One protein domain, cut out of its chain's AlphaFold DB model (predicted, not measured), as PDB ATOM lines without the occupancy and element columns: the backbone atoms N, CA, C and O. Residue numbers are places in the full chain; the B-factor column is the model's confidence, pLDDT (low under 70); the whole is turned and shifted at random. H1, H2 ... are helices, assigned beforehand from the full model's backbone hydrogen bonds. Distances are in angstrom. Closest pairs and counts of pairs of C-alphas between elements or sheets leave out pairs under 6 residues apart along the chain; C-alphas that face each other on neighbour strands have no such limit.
ATOM      1  N   GLU A   2     -62.451  17.307 -30.013       71.56
ATOM      2  CA  GLU A   2     -61.326  16.368 -30.188       71.56
ATOM      3  C   GLU A   2     -60.064  16.988 -30.830       71.56
ATOM      4  O   GLU A   2     -58.943  16.779 -30.371       71.56
ATOM      5  N   THR A   3     -60.232  17.875 -31.814       79.00
ATOM      6  CA  THR A   3     -59.131  18.598 -32.482       79.00
ATOM      7  C   THR A   3     -58.374  19.560 -31.559       79.00
ATOM      8  O   THR A   3     -57.167  19.744 -31.713       79.00
ATOM      9  N   ILE A   4     -59.062  20.168 -30.587       83.31
ATOM     10  CA  ILE A   4     -58.458  21.105 -29.623       83.31
ATOM     11  C   ILE A   4     -57.637  20.325 -28.591       83.31
ATOM     12  O   ILE A   4     -56.494  20.686 -28.315       83.31
ATOM     13  N   ILE A   5     -58.184  19.218 -28.087       84.44
ATOM     14  CA  ILE A   5     -57.515  18.334 -27.125       84.44
ATOM     15  C   ILE A   5     -56.219  17.770 -27.724       84.44
ATOM     16  O   ILE A   5     -55.158  17.865 -27.106       84.44
ATOM     17  N   ASN A   6     -56.262  17.290 -28.969       86.88
ATOM     18  CA  ASN A   6     -55.078  16.773 -29.660       86.88
ATOM     19  C   ASN A   6     -53.986  17.840 -29.849       86.88
ATOM     20  O   ASN A   6     -52.793  17.550 -29.714       86.88
ATOM     21  N   LYS A   7     -54.377  19.097 -30.094       86.56
ATOM     22  CA  LYS A   7     -53.441  20.223 -30.197       86.56
ATOM     23  C   LYS A   7     -52.778  20.537 -28.852       86.56
ATOM     24  O   LYS A   7     -51.570  20.752 -28.814       86.56
ATOM     25  N   ILE A   8     -53.536  20.504 -27.755       86.62
ATOM     26  CA  ILE A   8     -53.017  20.715 -26.394       86.62
ATOM     27  C   ILE A   8     -52.019  19.613 -26.018       86.62
ATOM     28  O   ILE A   8     -50.912  19.911 -25.573       86.62
ATOM     29  N   ILE A   9     -52.357  18.346 -26.273       88.00
ATOM     30  CA  ILE A   9     -51.468  17.207 -25.999       88.00
ATOM     31  C   ILE A   9     -50.159  17.329 -26.790       88.00
ATOM     32  O   ILE A   9     -49.079  17.090 -26.248       88.00
ATOM     33  N   SER A  10     -50.235  17.732 -28.061       87.88
ATOM     34  CA  SER A  10     -49.052  17.971 -28.894       87.88
ATOM     35  C   SER A  10     -48.156  19.074 -28.320       87.88
ATOM     36  O   SER A  10     -46.945  18.891 -28.193       87.88
ATOM     37  N   LEU A  11     -48.745  20.192 -27.885       86.44
ATOM     38  CA  LEU A  11     -48.004  21.296 -27.269       86.44
ATOM     39  C   LEU A  11     -47.299  20.870 -25.975       86.44
ATOM     40  O   LEU A  11     -46.128  21.197 -25.792       86.44
ATOM     41  N   ILE A  12     -47.971  20.093 -25.123       86.12
ATOM     42  CA  ILE A  12     -47.384  19.558 -23.884       86.12
ATOM     43  C   ILE A  12     -46.200  18.639 -24.205       86.12
ATOM     44  O   ILE A  12     -45.138  18.768 -23.596       86.12
ATOM     45  N   LYS A  13     -46.336  17.758 -25.205       85.56
ATOM     46  CA  LYS A  13     -45.239  16.885 -25.651       85.56
ATOM     47  C   LYS A  13     -44.036  17.690 -26.139       85.56
ATOM     48  O   LYS A  13     -42.909  17.410 -25.739       85.56
ATOM     49  N   ILE A  14     -44.261  18.713 -26.966       85.69
ATOM     50  CA  ILE A  14     -43.189  19.582 -27.477       85.69
ATOM     51  C   ILE A  14     -42.500  20.324 -26.328       85.69
ATOM     52  O   ILE A  14     -41.271  20.400 -26.285       85.69
ATOM     53  N   PHE A  15     -43.282  20.858 -25.391       86.19
ATOM     54  CA  PHE A  15     -42.765  21.557 -24.220       86.19
ATOM     55  C   PHE A  15     -41.890  20.644 -23.351       86.19
ATOM     56  O   PHE A  15     -40.796  21.043 -22.945       86.19
ATOM     57  N   TRP A  16     -42.333  19.403 -23.139       86.50
ATOM     58  CA  TRP A  16     -41.604  18.395 -22.375       86.50
ATOM     59  C   TRP A  16     -40.275  18.010 -23.029       86.50
ATOM     60  O   TRP A  16     -39.232  18.011 -22.374       86.50
ATOM     61  N   ILE A  17     -40.289  17.737 -24.337       87.19
ATOM     62  CA  ILE A  17     -39.086  17.356 -25.092       87.19
ATOM     63  C   ILE A  17     -38.045  18.481 -25.046       87.19
ATOM     64  O   ILE A  17     -36.867  18.219 -24.808       87.19
ATOM     65  N   LYS A  18     -38.471  19.743 -25.199       85.19
ATOM     66  CA  LYS A  18     -37.568  20.905 -25.132       85.19
ATOM     67  C   LYS A  18     -36.844  21.031 -23.789       85.19
ATOM     68  O   LYS A  18     -35.689  21.451 -23.775       85.19
ATOM     69  N   GLY A  19     -37.502  20.668 -22.689       83.69
ATOM     70  CA  GLY A  19     -36.955  20.767 -21.335       83.69
ATOM     71  C   GLY A  19     -36.196  19.530 -20.843       83.69
ATOM     72  O   GLY A  19     -35.684  19.567 -19.732       83.69
ATOM     73  N   THR A  20     -36.130  18.434 -21.613       88.88
ATOM     74  CA  THR A  20     -35.573  17.139 -21.140       88.88
ATOM     75  C   THR A  20     -34.681  16.410 -22.150       88.88
ATOM     76  O   THR A  20     -34.253  15.273 -21.905       88.88
ATOM     77  N   SER A  21     -34.377  17.048 -23.284       90.12
ATOM     78  CA  SER A  21     -33.630  16.423 -24.379       90.12
ATOM     79  C   SER A  21     -32.221  15.976 -23.971       90.12
ATOM     80  O   SER A  21     -31.797  14.885 -24.346       90.12
ATOM     81  N   GLN A  22     -31.525  16.763 -23.145       90.38
ATOM     82  CA  GLN A  22     -30.156  16.480 -22.708       90.38
ATOM     83  C   GLN A  22     -30.070  16.037 -21.239       90.38
ATOM     84  O   GLN A  22     -30.915  16.434 -20.433       90.38
ATOM     85  N   PRO A  23     -29.018  15.289 -20.840       91.38
ATOM     86  CA  PRO A  23     -28.817  14.885 -19.445       91.38
ATOM     87  C   PRO A  23     -28.828  16.065 -18.463       91.38
ATOM     88  O   PRO A  23     -29.502  15.995 -17.439       91.38
ATOM     89  N   VAL A  24     -28.172  17.180 -18.810       89.25
ATOM     90  CA  VAL A  24     -28.147  18.404 -17.983       89.25
ATOM     91  C   VAL A  24     -29.550  18.987 -17.797       89.25
ATOM     92  O   VAL A  24     -29.900  19.415 -16.701       89.25
ATOM     93  N   GLN A  25     -30.389  18.933 -18.833       92.81
ATOM     94  CA  GLN A  25     -31.765  19.416 -18.752       92.81
ATOM     95  C   GLN A  25     -32.642  18.545 -17.848       92.81
ATOM     96  O   GLN A  25     -33.463  19.069 -17.100       92.81
ATOM     97  N   ARG A  26     -32.425  17.223 -17.846       93.31
ATOM     98  CA  ARG A  26     -33.102  16.298 -16.920       93.31
ATOM     99  C   ARG A  26     -32.701  16.560 -15.470       93.31
ATOM    100  O   ARG A  26     -33.562  16.561 -14.599       93.31
ATOM    101  N   VAL A  27     -31.420  16.842 -15.221       94.06
ATOM    102  CA  VAL A  27     -30.943  17.280 -13.898       94.06
ATOM    103  C   VAL A  27     -31.605  18.603 -13.504       94.06
ATOM    104  O   VAL A  27     -32.113  18.720 -12.393       94.06
ATOM    105  N   GLY A  28     -31.689  19.564 -14.431       92.88
ATOM    106  CA  GLY A  28     -32.417  20.818 -14.230       92.88
ATOM    107  C   GLY A  28     -33.883  20.602 -13.845       92.88
ATOM    108  O   GLY A  28     -34.373  21.243 -12.919       92.88
ATOM    109  N   LEU A  29     -34.566  19.650 -14.486       94.31
ATOM    110  CA  LEU A  29     -35.948  19.294 -14.160       94.31
ATOM    111  C   LEU A  29     -36.086  18.686 -12.755       94.31
ATOM    112  O   LEU A  29     -37.025  19.025 -12.043       94.31
ATOM    113  N   ILE A  30     -35.157  17.819 -12.339       94.75
ATOM    114  CA  ILE A  30     -35.149  17.245 -10.982       94.75
ATOM    115  C   ILE A  30     -34.975  18.357  -9.942       94.75
ATOM    116  O   ILE A  30     -35.730  18.420  -8.973       94.75
ATOM    117  N   ILE A  31     -34.022  19.265 -10.168       95.06
ATOM    118  CA  ILE A  31     -33.791  20.428  -9.301       95.06
ATOM    119  C   ILE A  31     -35.056  21.291  -9.234       95.06
ATOM    120  O   ILE A  31     -35.491  21.657  -8.142       95.06
ATOM    121  N   LEU A  32     -35.693  21.553 -10.377       95.31
ATOM    122  CA  LEU A  32     -36.935  22.317 -10.431       95.31
ATOM    123  C   LEU A  32     -38.064  21.632  -9.652       95.31
ATOM    124  O   LEU A  32     -38.772  22.304  -8.912       95.31
ATOM    125  N   ALA A  33     -38.224  20.313  -9.782       94.69
ATOM    126  CA  ALA A  33     -39.251  19.559  -9.066       94.69
ATOM    127  C   ALA A  33     -39.067  19.652  -7.543       94.69
ATOM    128  O   ALA A  33     -40.034  19.895  -6.821       94.69
ATOM    129  N   ILE A  34     -37.823  19.544  -7.059       95.94
ATOM    130  CA  ILE A  34     -37.488  19.746  -5.641       95.94
ATOM    131  C   ILE A  34     -37.806  21.186  -5.215       95.94
ATOM    132  O   ILE A  34     -38.370  21.401  -4.144       95.94
ATOM    133  N   GLY A  35     -37.496  22.174  -6.061       94.75
ATOM    134  CA  GLY A  35     -37.820  23.579  -5.813       94.75
ATOM    135  C   GLY A  35     -39.325  23.843  -5.721       94.75
ATOM    136  O   GLY A  35     -39.777  24.491  -4.783       94.75
ATOM    137  N   VAL A  36     -40.124  23.296  -6.639       93.81
ATOM    138  CA  VAL A  36     -41.589  23.425  -6.607       93.81
ATOM    139  C   VAL A  36     -42.162  22.754  -5.361       93.81
ATOM    140  O   VAL A  36     -42.984  23.358  -4.683       93.81
ATOM    141  N   MET A  37     -41.689  21.553  -5.015       94.56
ATOM    142  CA  MET A  37     -42.114  20.848  -3.801       94.56
ATOM    143  C   MET A  37     -41.760  21.621  -2.522       94.56
ATOM    144  O   MET A  37     -42.551  21.679  -1.587       94.56
ATOM    145  N   SER A  38     -40.582  22.247  -2.486       93.31
ATOM    146  CA  SER A  38     -40.165  23.156  -1.412       93.31
ATOM    147  C   SER A  38     -41.098  24.364  -1.284       93.31
ATOM    148  O   SER A  38     -41.545  24.676  -0.180       93.31
ATOM    149  N   CYS A  39     -41.448  24.997  -2.408       91.88
ATOM    150  CA  CYS A  39     -42.337  26.157  -2.448       91.88
ATOM    151  C   CYS A  39     -43.759  25.814  -1.985       91.88
ATOM    152  O   CYS A  39     -44.323  26.516  -1.147       91.88
ATOM    153  N   THR A  40     -44.328  24.711  -2.482       89.81
ATOM    154  CA  THR A  40     -45.688  24.293  -2.118       89.81
ATOM    155  C   THR A  40     -45.784  23.904  -0.650       89.81
ATOM    156  O   THR A  40     -46.731  24.302   0.024       89.81
ATOM    157  N   LEU A  41     -44.790  23.183  -0.123       90.12
ATOM    158  CA  LEU A  41     -44.753  22.837   1.296       90.12
ATOM    159  C   LEU A  41     -44.638  24.078   2.182       90.12
ATOM    160  O   LEU A  41     -45.331  24.150   3.192       90.12
ATOM    161  N   TYR A  42     -43.836  25.070   1.791       89.25
ATOM    162  CA  TYR A  42     -43.753  26.329   2.529       89.25
ATOM    163  C   TYR A  42     -45.072  27.117   2.487       89.25
ATOM    164  O   TYR A  42     -45.522  27.592   3.524       89.25
ATOM    165  N   SER A  43     -45.735  27.198   1.329       87.25
ATOM    166  CA  SER A  43     -47.039  27.869   1.196       87.25
ATOM    167  C   SER A  43     -48.122  27.228   2.076       87.25
ATOM    168  O   SER A  43     -48.854  27.939   2.757       87.25
ATOM    169  N   ILE A  44     -48.170  25.891   2.134       86.69
ATOM    170  CA  ILE A  44     -49.186  25.151   2.902       86.69
ATOM    171  C   ILE A  44     -48.881  25.134   4.406       86.69
ATOM    172  O   ILE A  44     -49.795  25.229   5.216       86.69
ATOM    173  N   GLN A  45     -47.615  24.953   4.794       85.06
ATOM    174  CA  GLN A  45     -47.236  24.744   6.199       85.06
ATOM    175  C   GLN A  45     -46.813  26.032   6.915       85.06
ATOM    176  O   GLN A  45     -46.577  26.010   8.124       85.06
ATOM    177  N   SER A  46     -46.705  27.153   6.197       77.06
ATOM    178  CA  SER A  46     -46.466  28.450   6.822       77.06
ATOM    179  C   SER A  46     -47.662  28.835   7.704       77.06
ATOM    180  O   SER A  46     -48.804  28.758   7.245       77.06
ATOM    181  N   PRO A  47     -47.436  29.327   8.937       70.31
ATOM    182  CA  PRO A  47     -48.507  29.739   9.850       70.31
ATOM    183  C   PRO A  47     -49.500  30.733   9.235       70.31
ATOM    184  O   PRO A  47     -50.678  30.739   9.580       70.31
ATOM    185  N   ASN A  48     -49.020  31.557   8.305       70.50
ATOM    186  CA  ASN A  48     -49.780  32.643   7.700       70.50
ATOM    187  C   ASN A  48     -50.404  32.275   6.343       70.50
ATOM    188  O   ASN A  48     -51.007  33.150   5.736       70.50
ATOM    189  N   HIS A  49     -50.263  31.019   5.881       70.00
ATOM    190  CA  HIS A  49     -50.817  30.508   4.615       70.00
ATOM    191  C   HIS A  49     -50.609  31.478   3.444       70.00
ATOM    192  O   HIS A  49     -51.558  31.988   2.855       70.00
ATOM    193  N   TYR A  50     -49.345  31.781   3.150       79.44
ATOM    194  CA  TYR A  50     -49.010  32.737   2.102       79.44
ATOM    195  C   TYR A  50     -49.325  32.179   0.717       79.44
ATOM    196  O   TYR A  50     -49.040  31.011   0.420       79.44
ATOM    197  N   ASP A  51     -49.826  33.052  -0.151       83.69
ATOM    198  CA  ASP A  51     -50.018  32.728  -1.552       83.69
ATOM    199  C   ASP A  51     -48.671  32.474  -2.239       83.69
ATOM    200  O   ASP A  51     -47.662  33.141  -2.000       83.69
ATOM    201  N   ILE A  52     -48.656  31.490  -3.143       82.56
ATOM    202  CA  ILE A  52     -47.452  31.100  -3.895       82.56
ATOM    203  C   ILE A  52     -46.885  32.289  -4.685       82.56
ATOM    204  O   ILE A  52     -45.672  32.395  -4.855       82.56
ATOM    205  N   GLN A  53     -47.748  33.188  -5.167       84.06
ATOM    206  CA  GLN A  53     -47.324  34.372  -5.912       84.06
ATOM    207  C   GLN A  53     -46.490  35.315  -5.038       84.06
ATOM    208  O   GLN A  53     -45.405  35.721  -5.458       84.06
ATOM    209  N   ASP A  54     -46.939  35.572  -3.810       83.62
ATOM    210  CA  ASP A  54     -46.246  36.442  -2.858       83.62
ATOM    211  C   ASP A  54     -44.905  35.833  -2.436       83.62
ATOM    212  O   ASP A  54     -43.872  36.501  -2.458       83.62
ATOM    213  N   ILE A  55     -44.895  34.523  -2.160       84.69
ATOM    214  CA  ILE A  55     -43.691  33.756  -1.799       84.69
ATOM    215  C   ILE A  55     -42.622  33.786  -2.905       84.69
ATOM    216  O   ILE A  55     -41.425  33.721  -2.606       84.69
ATOM    217  N   LEU A  56     -43.024  33.818  -4.179       84.06
ATOM    218  CA  LEU A  56     -42.098  33.778  -5.315       84.06
ATOM    219  C   LEU A  56     -41.579  35.162  -5.711       84.06
ATOM    220  O   LEU A  56     -40.424  35.272  -6.129       84.06
ATOM    221  N   LEU A  57     -42.418  36.195  -5.616       84.00
ATOM    222  CA  LEU A  57     -42.142  37.510  -6.197       84.00
ATOM    223  C   LEU A  57     -41.664  38.545  -5.179       84.00
ATOM    224  O   LEU A  57     -40.956  39.472  -5.575       84.00
ATOM    225  N   ASP A  58     -42.002  38.389  -3.898       84.25
ATOM    226  CA  ASP A  58     -41.643  39.353  -2.864       84.25
ATOM    227  C   ASP A  58     -40.711  38.723  -1.801       84.25
ATOM    228  O   ASP A  58     -41.116  37.833  -1.041       84.25
ATOM    229  N   PRO A  59     -39.449  39.197  -1.709       86.19
ATOM    230  CA  PRO A  59     -38.482  38.750  -0.709       86.19
ATOM    231  C   PRO A  59     -38.961  38.865   0.742       86.19
ATOM    232  O   PRO A  59     -38.441  38.161   1.608       86.19
ATOM    233  N   TYR A  60     -39.932  39.735   1.035       84.81
ATOM    234  CA  TYR A  60     -40.492  39.896   2.376       84.81
ATOM    235  C   TYR A  60     -41.144  38.607   2.904       84.81
ATOM    236  O   TYR A  60     -41.109  38.339   4.109       84.81
ATOM    237  N   TYR A  61     -41.689  37.782   2.007       83.31
ATOM    238  CA  TYR A  61     -42.371  36.531   2.346       83.31
ATOM    239  C   TYR A  61     -41.446  35.311   2.340       83.31
ATOM    240  O   TYR A  61     -41.900  34.187   2.579       83.31
ATOM    241  N   TYR A  62     -40.147  35.503   2.097       87.31
ATOM    242  CA  TYR A  62     -39.191  34.400   2.060       87.31
ATOM    243  C   TYR A  62     -39.036  33.740   3.443       87.31
ATOM    244  O   TYR A  62     -39.164  34.411   4.475       87.31
ATOM    245  N   PRO A  63     -38.720  32.430   3.486       84.38
ATOM    246  CA  PRO A  63     -38.511  31.715   4.737       84.38
ATOM    247  C   PRO A  63     -37.427  32.383   5.585       84.38
ATOM    248  O   PRO A  63     -36.313  32.665   5.129       84.38
ATOM    249  N   ARG A  64     -37.748  32.612   6.854       83.00
ATOM    250  CA  ARG A  64     -36.895  33.302   7.818       83.00
ATOM    251  C   ARG A  64     -35.783  32.383   8.315       83.00
ATOM    252  O   ARG A  64     -35.739  31.178   8.064       83.00
ATOM    253  N   TYR A  65     -34.849  32.950   9.078       77.12
ATOM    254  CA  TYR A  65     -33.693  32.210   9.594       77.12
ATOM    255  C   TYR A  65     -34.082  30.924  10.345       77.12
ATOM    256  O   TYR A  65     -33.444  29.895  10.137       77.12
ATOM    257  N   ARG A  66     -35.161  30.975  11.140       80.06
ATOM    258  CA  ARG A  66     -35.646  29.867  11.979       80.06
ATOM    259  C   ARG A  66     -36.408  28.778  11.221       80.06
ATOM    260  O   ARG A  66     -36.637  27.718  11.793       80.06
ATOM    261  N   ASP A  67     -36.779  29.025   9.970       84.38
ATOM    262  CA  ASP A  67     -37.520  28.050   9.182       84.38
ATOM    263  C   ASP A  67     -36.605  26.918   8.686       84.38
ATOM    264  O   ASP A  67     -35.412  27.154   8.426       84.38
ATOM    265  N   PRO A  68     -37.148  25.695   8.519       88.38
ATOM    266  CA  PRO A  68     -36.420  24.562   7.965       88.38
ATOM    267  C   PRO A  68     -35.695  24.916   6.669       88.38
ATOM    268  O   PRO A  68     -36.238  25.579   5.782       88.38
ATOM    269  N   ILE A  69     -34.469  24.410   6.518       88.50
ATOM    270  CA  ILE A  69     -33.648  24.686   5.331       88.50
ATOM    271  C   ILE A  69     -34.328  24.247   4.033       88.50
ATOM    272  O   ILE A  69     -34.138  24.877   2.996       88.50
ATOM    273  N   PHE A  70     -35.172  23.214   4.103       90.06
ATOM    274  CA  PHE A  70     -35.920  22.722   2.959       90.06
ATOM    275  C   PHE A  70     -36.811  23.803   2.337       90.06
ATOM    276  O   PHE A  70     -36.882  23.876   1.116       90.06
ATOM    277  N   TYR A  71     -37.415  24.700   3.125       89.69
ATOM    278  CA  TYR A  71     -38.241  25.795   2.600       89.69
ATOM    279  C   TYR A  71     -37.429  26.854   1.866       89.69
ATOM    280  O   TYR A  71     -37.963  27.560   1.030       89.69
ATOM    281  N   LYS A  72     -36.125  26.949   2.118       90.38
ATOM    282  CA  LYS A  72     -35.253  27.925   1.450       90.38
ATOM    283  C   LYS A  72     -34.809  27.449   0.066       90.38
ATOM    284  O   LYS A  72     -34.289  28.240  -0.715       90.38
ATOM    285  N   LEU A  73     -35.005  26.165  -0.256       92.25
ATOM    286  CA  LEU A  73     -34.519  25.577  -1.502       92.25
ATOM    287  C   LEU A  73     -35.194  26.173  -2.733       92.25
ATOM    288  O   LEU A  73     -34.503  26.399  -3.724       92.25
ATOM    289  N   TYR A  74     -36.500  26.458  -2.690       91.81
ATOM    290  CA  TYR A  74     -37.217  26.945  -3.873       91.81
ATOM    291  C   TYR A  74     -36.630  28.244  -4.438       91.81
ATOM    292  O   TYR A  74     -36.565  28.384  -5.659       91.81
ATOM    293  N   VAL A  75     -36.128  29.134  -3.570       91.12
ATOM    294  CA  VAL A  75     -35.519  30.423  -3.943       91.12
ATOM    295  C   VAL A  75     -34.361  30.228  -4.924       91.12
ATOM    296  O   VAL A  75     -34.180  31.020  -5.843       91.12
ATOM    297  N   TYR A  76     -33.600  29.144  -4.771       91.88
ATOM    298  CA  TYR A  76     -32.455  28.837  -5.628       91.88
ATOM    299  C   TYR A  76     -32.799  27.805  -6.704       91.88
ATOM    300  O   TYR A  76     -32.377  27.926  -7.854       91.88
ATOM    301  N   PHE A  77     -33.563  26.775  -6.346       94.75
ATOM    302  CA  PHE A  77     -33.780  25.601  -7.187       94.75
ATOM    303  C   PHE A  77     -34.804  25.853  -8.292       94.75
ATOM    304  O   PHE A  77     -34.669  25.276  -9.368       94.75
ATOM    305  N   ILE A  78     -35.780  26.743  -8.086       93.31
ATOM    306  CA  ILE A  78     -36.702  27.139  -9.157       93.31
ATOM    307  C   ILE A  78     -35.966  27.889 -10.279       93.31
ATOM    308  O   ILE A  78     -35.992  27.404 -11.415       93.31
ATOM    309  N   PRO A  79     -35.261  29.009 -10.020       92.12
ATOM    310  CA  PRO A  79     -34.566  29.728 -11.086       92.12
ATOM    311  C   PRO A  79     -33.449  28.892 -11.719       92.12
ATOM    312  O   PRO A  79     -33.329  28.863 -12.944       92.12
ATOM    313  N   LEU A  80     -32.672  28.153 -10.918       93.38
ATOM    314  CA  LEU A  80     -31.603  27.296 -11.434       93.38
ATOM    315  C   LEU A  80     -32.148  26.121 -12.254       93.38
ATOM    316  O   LEU A  80     -31.656  25.849 -13.349       93.38
ATOM    317  N   GLY A  81     -33.175  25.439 -11.748       93.19
ATOM    318  CA  GLY A  81     -33.805  24.320 -12.435       93.19
ATOM    319  C   GLY A  81     -34.422  24.750 -13.764       93.19
ATOM    320  O   GLY A  81     -34.214  24.083 -14.780       93.19
ATOM    321  N   PHE A  82     -35.092  25.907 -13.798       93.25
ATOM    322  CA  PHE A  82     -35.640  26.483 -15.029       93.25
ATOM    323  C   PHE A  82     -34.540  26.857 -16.034       93.25
ATOM    324  O   PHE A  82     -34.634  26.514 -17.217       93.25
ATOM    325  N   LEU A  83     -33.462  27.500 -15.571       93.31
ATOM    326  CA  LEU A  83     -32.321  27.873 -16.407       93.31
ATOM    327  C   LEU A  83     -31.629  26.646 -17.023       93.31
ATOM    328  O   LEU A  83     -31.262  26.673 -18.194       93.31
ATOM    329  N   LEU A  84     -31.473  25.560 -16.262       92.44
ATOM    330  CA  LEU A  84     -30.813  24.334 -16.724       92.44
ATOM    331  C   LEU A  84     -31.689  23.445 -17.611       92.44
ATOM    332  O   LEU A  84     -31.146  22.631 -18.350       92.44
ATOM    333  N   SER A  85     -33.012  23.579 -17.558       92.31
ATOM    334  CA  SER A  85     -33.953  22.803 -18.375       92.31
ATOM    335  C   SER A  85     -34.355  23.576 -19.633       92.31
ATOM    336  O   SER A  85     -33.807  23.340 -20.714       92.31
ATOM    337  N   TRP A  86     -35.264  24.544 -19.507       91.81
ATOM    338  CA  TRP A  86     -35.767  25.342 -20.630       91.81
ATOM    339  C   TRP A  86     -34.848  26.505 -21.015       91.81
ATOM    340  O   TRP A  86     -34.815  26.884 -22.185       91.81
ATOM    341  N   GLY A  87     -34.057  27.039 -20.079       89.44
ATOM    342  CA  GLY A  87     -33.050  28.069 -20.361       89.44
ATOM    343  C   GLY A  87     -31.756  27.536 -20.992       89.44
ATOM    344  O   GLY A  87     -30.916  28.311 -21.446       89.44
ATOM    345  N   TYR A  88     -31.587  26.216 -21.077       89.12
ATOM    346  CA  TYR A  88     -30.330  25.598 -21.494       89.12
ATOM    347  C   TYR A  88     -29.868  25.959 -22.918       89.12
ATOM    348  O   TYR A  88     -28.681  26.233 -23.101       89.12
ATOM    349  N   PRO A  89     -30.750  26.070 -23.933       87.69
ATOM    350  CA  PRO A  89     -30.338  26.539 -25.257       87.69
ATOM    351  C   PRO A  89     -29.740  27.954 -25.238       87.69
ATOM    352  O   PRO A  89     -28.868  28.269 -26.045       87.69
ATOM    353  N   LEU A  90     -30.187  28.817 -24.316       87.38
ATOM    354  CA  LEU A  90     -29.601  30.145 -24.132       87.38
ATOM    355  C   LEU A  90     -28.188  30.036 -23.546       87.38
ATOM    356  O   LEU A  90     -27.279  30.696 -24.046       87.38
ATOM    357  N   LEU A  91     -27.981  29.157 -22.559       87.88
ATOM    358  CA  LEU A  91     -26.651  28.874 -22.009       87.88
ATOM    359  C   LEU A  91     -25.690  28.359 -23.084       87.88
ATOM    360  O   LEU A  91     -24.560  28.832 -23.159       87.88
ATOM    361  N   GLN A  92     -26.144  27.466 -23.966       87.31
ATOM    362  CA  GLN A  92     -25.336  26.985 -25.090       87.31
ATOM    363  C   GLN A  92     -24.960  28.109 -26.061       87.31
ATOM    364  O   GLN A  92     -23.818  28.171 -26.512       87.31
ATOM    365  N   LYS A  93     -25.887  29.029 -26.362       85.94
ATOM    366  CA  LYS A  93     -25.590  30.202 -27.198       85.94
ATOM    367  C   LYS A  93     -24.542  31.095 -26.544       85.94
ATOM    368  O   LYS A  93     -23.567  31.446 -27.201       85.94
ATOM    369  N   ILE A  94     -24.694  31.407 -25.259       86.12
ATOM    370  CA  ILE A  94     -23.728  32.217 -24.503       86.12
ATOM    371  C   ILE A  94     -22.363  31.522 -24.468       86.12
ATOM    372  O   ILE A  94     -21.348  32.144 -24.772       86.12
ATOM    373  N   GLN A  95     -22.333  30.222 -24.181       83.69
ATOM    374  CA  GLN A  95     -21.113  29.422 -24.182       83.69
ATOM    375  C   GLN A  95     -20.441  29.435 -25.558       83.69
ATOM    376  O   GLN A  95     -19.244  29.689 -25.644       83.69
ATOM    377  N   SER A  96     -21.196  29.221 -26.638       79.38
ATOM    378  CA  SER A  96     -20.660  29.295 -27.998       79.38
ATOM    379  C   SER A  96     -20.162  30.696 -28.347       79.38
ATOM    380  O   SER A  96     -19.152  30.826 -29.015       79.38
ATOM    381  N   TRP A  97     -20.802  31.753 -27.857       80.19
ATOM    382  CA  TRP A  97     -20.373  33.126 -28.106       80.19
ATOM    383  C   TRP A  97     -19.069  33.467 -27.368       80.19
ATOM    384  O   TRP A  97     -18.200  34.143 -27.917       80.19
ATOM    385  N   ILE A  98     -18.906  32.961 -26.142       78.44
ATOM    386  CA  ILE A  98     -17.690  33.146 -25.340       78.44
ATOM    387  C   ILE A  98     -16.537  32.291 -25.884       78.44
ATOM    388  O   ILE A  98     -15.416  32.785 -26.003       78.44
ATOM    389  N   LEU A  99     -16.801  31.022 -26.216       75.50
ATOM    390  CA  LEU A  99     -15.774  30.047 -26.602       75.50
ATOM    391  C   LEU A  99     -15.451  30.066 -28.102       75.50
ATOM    392  O   LEU A  99     -14.288  29.922 -28.465       75.50
ATOM    393  N   ASN A 100     -16.435  30.312 -28.970       57.94
ATOM    394  CA  ASN A 100     -16.246  30.423 -30.420       57.94
ATOM    395  C   ASN A 100     -16.135  31.885 -30.860       57.94
ATOM    396  O   ASN A 100     -16.734  32.265 -31.864       57.94
ATOM    397  N   LYS A 101     -15.352  32.725 -30.168       52.75
ATOM    398  CA  LYS A 101     -14.833  33.919 -30.848       52.75
ATOM    399  C   LYS A 101     -13.963  33.416 -32.002       52.75
ATOM    400  O   LYS A 101     -12.904  32.849 -31.720       52.75
TER     401      LYS A 101
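This is residues 2 to 101 of the 238 residues of an uncharacterized protein of Acinetobacter baumannii (UniProt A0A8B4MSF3). The shape is a T: H2 and H4, side by side, make the stem, and at one end residues 2 to 14 of H1 and residues 92 to 101, mostly H5, stick out to opposite sides. Short H3 packs on H2 near the other end. The printed part, 100 residues with five named helices, H1 to H5, and no named strand, is all helix and loose, with radius of gyration of the C-alphas 17.0 A and spans of 49 by 46 by 21 A.

H1, residues 2 to 20, begins at C-alpha 2 (-61.326, 16.368, -30.188) and is 27.3 A long. H2, residues 23 to 45, is 33.1 A; H3 is residues 52 to 57; H4, residues 69 to 85, is 23.8 A, with a kink of 44 degrees near residue 76. H5, residues 88 to 99, ends at C-alpha 99 (-15.774, 30.047, -26.602).

H2 touches H4, closest C-alphas Gly 35 and Tyr 74, 3.9 A, opposite ways at a shallow tilt of 34.9 degrees, only just short of steep. Every O i to N i+4 pair is within hydrogen-bond range in H1, H2, H3 and H5, and 8 of 13 in H4.

The printed part has no cut; H3 to H4 is a long link; residues 100 to 101 have pLDDT under 70.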